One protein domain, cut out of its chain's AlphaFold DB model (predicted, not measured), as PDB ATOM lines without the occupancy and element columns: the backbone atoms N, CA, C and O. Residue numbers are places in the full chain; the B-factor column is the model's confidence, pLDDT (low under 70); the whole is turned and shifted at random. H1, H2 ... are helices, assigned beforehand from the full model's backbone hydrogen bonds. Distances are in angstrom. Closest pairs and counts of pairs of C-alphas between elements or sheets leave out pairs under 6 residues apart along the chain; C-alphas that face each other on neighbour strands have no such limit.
ATOM      1  N   VAL A 326     -17.246 -83.840  13.440       89.94
ATOM      2  CA  VAL A 326     -16.478 -83.207  14.515       89.94
ATOM      3  C   VAL A 326     -16.576 -81.683  14.452       89.94
ATOM      4  O   VAL A 326     -16.600 -81.074  13.387       89.94
ATOM      5  N   GLY A 327     -16.614 -81.048  15.623       89.62
ATOM      6  CA  GLY A 327     -16.474 -79.600  15.765       89.62
ATOM      7  C   GLY A 327     -15.067 -79.245  16.237       89.62
ATOM      8  O   GLY A 327     -14.567 -79.845  17.187       89.62
ATOM      9  N   ILE A 328     -14.431 -78.254  15.607       90.00
ATOM     10  CA  ILE A 328     -13.088 -77.795  15.984       90.00
ATOM     11  C   ILE A 328     -13.191 -76.449  16.700       90.00
ATOM     12  O   ILE A 328     -13.636 -75.457  16.126       90.00
ATOM     13  N   MET A 329     -12.710 -76.400  17.942       89.31
ATOM     14  CA  MET A 329     -12.514 -75.164  18.697       89.31
ATOM     15  C   MET A 329     -11.018 -74.971  18.951       89.31
ATOM     16  O   MET A 329     -10.365 -75.841  19.520       89.31
ATOM     17  N   SER A 330     -10.467 -73.833  18.529       89.38
ATOM     18  CA  SER A 330      -9.039 -73.535  18.664       89.38
ATOM     19  C   SER A 330      -8.805 -72.043  18.876       89.38
ATOM     20  O   SER A 330      -9.444 -71.209  18.239       89.38
ATOM     21  N   THR A 331      -7.841 -71.700  19.730       89.50
ATOM     22  CA  THR A 331      -7.335 -70.325  19.888       89.50
ATOM     23  C   THR A 331      -6.281 -69.959  18.836       89.50
ATOM     24  O   THR A 331      -5.936 -68.789  18.688       89.50
ATOM     25  N   SER A 332      -5.777 -70.945  18.083       90.44
ATOM     26  CA  SER A 332      -4.787 -70.782  17.015       90.44
ATOM     27  C   SER A 332      -5.389 -71.158  15.664       90.44
ATOM     28  O   SER A 332      -5.846 -72.289  15.472       90.44
ATOM     29  N   GLY A 333      -5.332 -70.234  14.700       88.25
ATOM     30  CA  GLY A 333      -5.767 -70.504  13.328       88.25
ATOM     31  C   GLY A 333      -4.996 -71.663  12.688       88.25
ATOM     32  O   GLY A 333      -5.607 -72.531  12.080       88.25
ATOM     33  N   GLY A 334      -3.677 -71.739  12.907       91.06
ATOM     34  CA  GLY A 334      -2.844 -72.827  12.381       91.06
ATOM     35  C   GLY A 334      -3.209 -74.197  12.958       91.06
ATOM     36  O   GLY A 334      -3.309 -75.163  12.212       91.06
ATOM     37  N   ALA A 335      -3.489 -74.279  14.264       92.44
ATOM     38  CA  ALA A 335      -3.965 -75.526  14.869       92.44
ATOM     39  C   ALA A 335      -5.364 -75.916  14.356       92.44
ATOM     40  O   ALA A 335      -5.640 -77.095  14.163       92.44
ATOM     41  N   GLY A 336      -6.226 -74.928  14.083       92.38
ATOM     42  CA  GLY A 336      -7.522 -75.158  13.441       92.38
ATOM     43  C   GLY A 336      -7.387 -75.762  12.042       92.38
ATOM     44  O   GLY A 336      -8.083 -76.724  11.741       92.38
ATOM     45  N   VAL A 337      -6.452 -75.250  11.232       92.38
ATOM     46  CA  VAL A 337      -6.145 -75.792   9.895       92.38
ATOM     47  C   VAL A 337      -5.607 -77.218   9.992       92.38
ATOM     48  O   VAL A 337      -6.157 -78.097   9.349       92.38
ATOM     49  N   ILE A 338      -4.624 -77.483  10.862       95.19
ATOM     50  CA  ILE A 338      -4.076 -78.841  11.051       95.19
ATOM     51  C   ILE A 338      -5.180 -79.839  11.434       95.19
ATOM     52  O   ILE A 338      -5.210 -80.956  10.923       95.19
ATOM     53  N   ASN A 339      -6.094 -79.446  12.324       93.50
ATOM     54  CA  ASN A 339      -7.206 -80.304  12.726       93.50
ATOM     55  C   ASN A 339      -8.225 -80.506  11.595       93.50
ATOM     56  O   ASN A 339      -8.754 -81.606  11.462       93.50
ATOM     57  N   ALA A 340      -8.491 -79.480  10.782       92.56
ATOM     58  CA  ALA A 340      -9.378 -79.595   9.627       92.56
ATOM     59  C   ALA A 340      -8.781 -80.512   8.547       92.56
ATOM     60  O   ALA A 340      -9.480 -81.402   8.071       92.56
ATOM     61  N   ASP A 341      -7.480 -80.383   8.263       94.69
ATOM     62  CA  ASP A 341      -6.749 -81.273   7.351       94.69
ATOM     63  C   ASP A 341      -6.831 -82.735   7.823       94.69
ATOM     64  O   ASP A 341      -6.975 -83.657   7.021       94.69
ATOM     65  N   LYS A 342      -6.747 -82.975   9.142       93.75
ATOM     66  CA  LYS A 342      -6.903 -84.321   9.716       93.75
ATOM     67  C   LYS A 342      -8.332 -84.837   9.650       93.75
ATOM     68  O   LYS A 342      -8.504 -86.026   9.404       93.75
ATOM     69  N   ALA A 343      -9.330 -83.980   9.853       92.56
ATOM     70  CA  ALA A 343     -10.724 -84.361   9.665       92.56
ATOM     71  C   ALA A 343     -10.972 -84.796   8.213       92.56
ATOM     72  O   ALA A 343     -11.484 -85.889   8.003       92.56
ATOM     73  N   GLU A 344     -10.503 -84.021   7.230       92.25
ATOM     74  CA  GLU A 344     -10.608 -84.366   5.805       92.25
ATOM     75  C   GLU A 344      -9.853 -85.660   5.465       92.25
ATOM     76  O   GLU A 344     -10.407 -86.539   4.817       92.25
ATOM     77  N   TYR A 345      -8.626 -85.835   5.966       93.69
ATOM     78  CA  TYR A 345      -7.846 -87.064   5.756       93.69
ATOM     79  C   TYR A 345      -8.544 -88.334   6.275       93.69
ATOM     80  O   TYR A 345      -8.307 -89.424   5.754       93.69
ATOM     81  N   HIS A 346      -9.369 -88.202   7.315       89.75
ATOM     82  CA  HIS A 346     -10.123 -89.297   7.926       89.75
ATOM     83  C   HIS A 346     -11.609 -89.315   7.521       89.75
ATOM     84  O   HIS A 346     -12.386 -90.023   8.158       89.75
ATOM     85  N   ASP A 347     -12.003 -88.546   6.498       91.56
ATOM     86  CA  ASP A 347     -13.388 -88.412   6.022       91.56
ATOM     87  C   ASP A 347     -14.399 -88.037   7.135       91.56
ATOM     88  O   ASP A 347     -15.568 -88.429   7.109       91.56
ATOM     89  N   LEU A 348     -13.956 -87.267   8.135       91.69
ATOM     90  CA  LEU A 348     -14.801 -86.760   9.217       91.69
ATOM     91  C   LEU A 348     -15.491 -85.462   8.794       91.69
ATOM     92  O   LEU A 348     -14.834 -84.478   8.448       91.69
ATOM     93  N   ASP A 349     -16.822 -85.431   8.885       90.38
ATOM     94  CA  ASP A 349     -17.597 -84.247   8.512       90.38
ATOM     95  C   ASP A 349     -17.342 -83.079   9.480       90.38
ATOM     96  O   ASP A 349     -17.461 -83.216  10.699       90.38
ATOM     97  N   LEU A 350     -17.032 -81.901   8.938       88.62
ATOM     98  CA  LEU A 350     -16.938 -80.641   9.680       88.62
ATOM     99  C   LEU A 350     -18.258 -79.883   9.554       88.62
ATOM    100  O   LEU A 350     -18.330 -78.798   8.959       88.62
ATOM    101  N   SER A 351     -19.318 -80.491  10.091       84.12
ATOM    102  CA  SER A 351     -20.683 -80.015   9.902       84.12
ATOM    103  C   SER A 351     -20.835 -78.555  10.361       84.12
ATOM    104  O   SER A 351     -20.297 -78.166  11.406       84.12
ATOM    105  N   PRO A 352     -21.596 -77.721   9.625       83.94
ATOM    106  CA  PRO A 352     -21.919 -76.376  10.074       83.94
ATOM    107  C   PRO A 352     -22.585 -76.397  11.452       83.94
ATOM    108  O   PRO A 352     -23.440 -77.239  11.729       83.94
ATOM    109  N   LEU A 353     -22.223 -75.435  12.301       86.50
ATOM    110  CA  LEU A 353     -22.875 -75.266  13.596       86.50
ATOM    111  C   LEU A 353     -24.356 -74.909  13.419       86.50
ATOM    112  O   LEU A 353     -24.721 -74.172  12.499       86.50
ATOM    113  N   ASP A 354     -25.191 -75.362  14.356       88.25
ATOM    114  CA  ASP A 354     -26.590 -74.939  14.429       88.25
ATOM    115  C   ASP A 354     -26.695 -73.399  14.531       88.25
ATOM    116  O   ASP A 354     -25.862 -72.769  15.205       88.25
ATOM    117  N   PRO A 355     -27.705 -72.757  13.906       90.38
ATOM    118  CA  PRO A 355     -27.873 -71.305  13.966       90.38
ATOM    119  C   PRO A 355     -27.912 -70.729  15.388       90.38
ATOM    120  O   PRO A 355     -27.450 -69.603  15.598       90.38
ATOM    121  N   SER A 356     -28.446 -71.472  16.362       93.62
ATOM    122  CA  SER A 356     -28.469 -71.053  17.769       93.62
ATOM    123  C   SER A 356     -27.065 -71.034  18.385       93.62
ATOM    124  O   SER A 356     -26.682 -70.031  18.993       93.62
ATOM    125  N   THR A 357     -26.257 -72.070  18.143       90.88
ATOM    126  CA  THR A 357     -24.854 -72.156  18.582       90.88
ATOM    127  C   THR A 357     -23.997 -71.070  17.937       90.88
ATOM    128  O   THR A 357     -23.235 -70.391  18.625       90.88
ATOM    129  N   SER A 358     -24.149 -70.851  16.628       89.38
ATOM    130  CA  SER A 358     -23.416 -69.809  15.895       89.38
ATOM    131  C   SER A 358     -23.686 -68.408  16.465       89.38
ATOM    132  O   SER A 358     -22.754 -67.627  16.681       89.38
ATOM    133  N   ARG A 359     -24.953 -68.115  16.805       90.12
ATOM    134  CA  ARG A 359     -25.344 -66.851  17.450       90.12
ATOM    135  C   ARG A 359     -24.708 -66.697  18.830       90.12
ATOM    136  O   ARG A 359     -24.089 -65.667  19.078       90.12
ATOM    137  N   ALA A 360     -24.794 -67.720  19.678       92.44
ATOM    138  CA  ALA A 360     -24.206 -67.692  21.018       92.44
ATOM    139  C   ALA A 360     -22.685 -67.463  20.979       92.44
ATOM    140  O   ALA A 360     -22.150 -66.668  21.748       92.44
ATOM    141  N   LEU A 361     -21.979 -68.097  20.037       90.62
ATOM    142  CA  LEU A 361     -20.539 -67.889  19.869       90.62
ATOM    143  C   LEU A 361     -20.203 -66.470  19.392       90.62
ATOM    144  O   LEU A 361     -19.208 -65.907  19.839       90.62
ATOM    145  N   SER A 362     -21.023 -65.867  18.525       87.31
ATOM    146  CA  SER A 362     -20.784 -64.499  18.032       87.31
ATOM    147  C   SER A 362     -20.854 -63.418  19.121       87.31
ATOM    148  O   SER A 362     -20.279 -62.348  18.949       87.31
ATOM    149  N   GLU A 363     -21.517 -63.701  20.246       92.31
ATOM    150  CA  GLU A 363     -21.611 -62.783  21.387       92.31
ATOM    151  C   GLU A 363     -20.340 -62.781  22.253       92.31
ATOM    152  O   GLU A 363     -20.073 -61.802  22.949       92.31
ATOM    153  N   VAL A 364     -19.544 -63.859  22.210       91.38
ATOM    154  CA  VAL A 364     -18.363 -64.050  23.077       91.38
ATOM    155  C   VAL A 364     -17.037 -64.085  22.317       91.38
ATOM    156  O   VAL A 364     -15.990 -63.782  22.891       91.38
ATOM    157  N   VAL A 365     -17.051 -64.452  21.032       87.50
ATOM    158  CA  VAL A 365     -15.856 -64.481  20.183       87.50
ATOM    159  C   VAL A 365     -15.549 -63.055  19.703       87.50
ATOM    160  O   VAL A 365     -16.422 -62.410  19.123       87.50
ATOM    161  N   PRO A 366     -14.319 -62.539  19.900       86.12
ATOM    162  CA  PRO A 366     -13.935 -61.218  19.408       86.12
ATOM    163  C   PRO A 366     -14.132 -61.081  17.896       86.12
ATOM    164  O   PRO A 366     -14.019 -62.059  17.163       86.12
ATOM    165  N   ALA A 367     -14.306 -59.852  17.404       83.50
ATOM    166  CA  ALA A 367     -14.580 -59.582  15.986       83.50
ATOM    167  C   ALA A 367     -13.522 -60.124  14.995       83.50
ATOM    168  O   ALA A 367     -13.813 -60.287  13.816       83.50
ATOM    169  N   PHE A 368     -12.294 -60.385  15.457       81.12
ATOM    170  CA  PHE A 368     -11.210 -60.972  14.657       81.12
ATOM    171  C   PHE A 368     -11.112 -62.507  14.769       81.12
ATOM    172  O   PHE A 368     -10.290 -63.118  14.086       81.12
ATOM    173  N   GLY A 369     -11.922 -63.135  15.624       79.94
ATOM    174  CA  GLY A 369     -12.104 -64.584  15.680       79.94
ATOM    175  C   GLY A 369     -13.148 -65.063  14.665       79.94
ATOM    176  O   GLY A 369     -13.936 -64.277  14.142       79.94
ATOM    177  N   ARG A 370     -13.157 -66.366  14.368       78.38
ATOM    178  CA  ARG A 370     -14.145 -66.988  13.469       78.38
ATOM    179  C   ARG A 370     -14.952 -68.034  14.230       78.38
ATOM    180  O   ARG A 370     -14.361 -68.892  14.876       78.38
ATOM    181  N   SER A 371     -16.279 -67.971  14.133       69.69
ATOM    182  CA  SER A 371     -17.204 -68.862  14.849       69.69
ATOM    183  C   SER A 371     -17.965 -69.857  13.958       69.69
ATOM    184  O   SER A 371     -18.781 -70.599  14.485       69.69
ATOM    185  N   ALA A 372     -17.708 -69.938  12.645       66.31
ATOM    186  CA  ALA A 372     -18.285 -70.992  11.801       66.31
ATOM    187  C   ALA A 372     -17.529 -71.217  10.479       66.31
ATOM    188  O   ALA A 372     -17.013 -70.275   9.870       66.31
ATOM    189  N   THR A 373     -17.566 -72.471  10.017       56.50
ATOM    190  CA  THR A 373     -17.400 -72.929   8.630       56.50
ATOM    191  C   THR A 373     -18.488 -72.297   7.754       56.50
ATOM    192  O   THR A 373     -19.541 -72.878   7.497       56.50
ATOM    193  N   GLN A 374     -18.286 -71.054   7.315       41.69
ATOM    194  CA  GLN A 374     -19.093 -70.514   6.222       41.69
ATOM    195  C   GLN A 374     -18.800 -71.353   4.977       41.69
ATOM    196  O   GLN A 374     -17.644 -71.447   4.567       41.69
ATOM    197  N   ARG A 375     -19.838 -71.962   4.387       40.31
ATOM    198  CA  ARG A 375     -19.784 -72.415   2.993       40.31
ATOM    199  C   ARG A 375     -19.337 -71.215   2.157       40.31
ATOM    200  O   ARG A 375     -20.107 -70.265   2.027       40.31
ATOM    201  N   THR A 376     -18.104 -71.229   1.666       34.84
ATOM    202  CA  THR A 376     -17.759 -70.456   0.469       34.84
ATOM    203  C   THR A 376     -18.291 -71.177  -0.747       34.84
ATOM    204  O   THR A 376     -18.080 -72.410  -0.806       34.84
TER     205      THR A 376
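This is residues 326 to 376 of the 376 residues of a protein of Rhodococcus rhodnii LMG 5362 (UniProt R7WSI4). Two helices, H1 and H2, stand apart as the two sides of a flat U and run roughly opposite ways, with residues 346 to 354 crossing one end between them. Both end stretches run into the space between these sides: residues 326 to 332 beside H1, and residues 365 to 371 folding back from the end of H2, before the last residues turn away out of the plane of the U. The printed part has 51 residues with two named helices, H1 then H2, and no named strand; the class is all helix, though only 23 of the 51 residues are in named elements. The whole is only just compact, close to loose, with a radius of gyration of the C-alphas of 11.4 A and spans of 32 by 22 by 18 A.

The printed part begins at Val 326, with its C-alpha at (-16.478, -83.207, 14.515). H1 is residues 333 to 345, 18.3 A from first to last C-alpha, and begins with C-alpha 333 at (-5.767, -70.504, 13.328). H2 is residues 355 to 364, 15.0 A long by the same measure, and ends with C-alpha 364 at (-18.363, -64.050, 23.077).

H1 and H2 are apart, with no C-alpha of the one within 8 A of the other. A short link of 9 residues joins them. In H1 every O i to N i+4 pair is within hydrogen-bond range; in H2, 5 of 6 are.

The C-alphas of Tyr 345 and Glu 363, the two farthest apart, are 32.0 A from each other. The printed part has no cut. Residues 365 to 376 hold no named element, and their C-alphas lie 5 to 15 A from the mean of the C-alphas. The mean pLDDT of the printed part is 85.1, and residues 371 to 376 are under 70; Thr 376 is the chain's last residue.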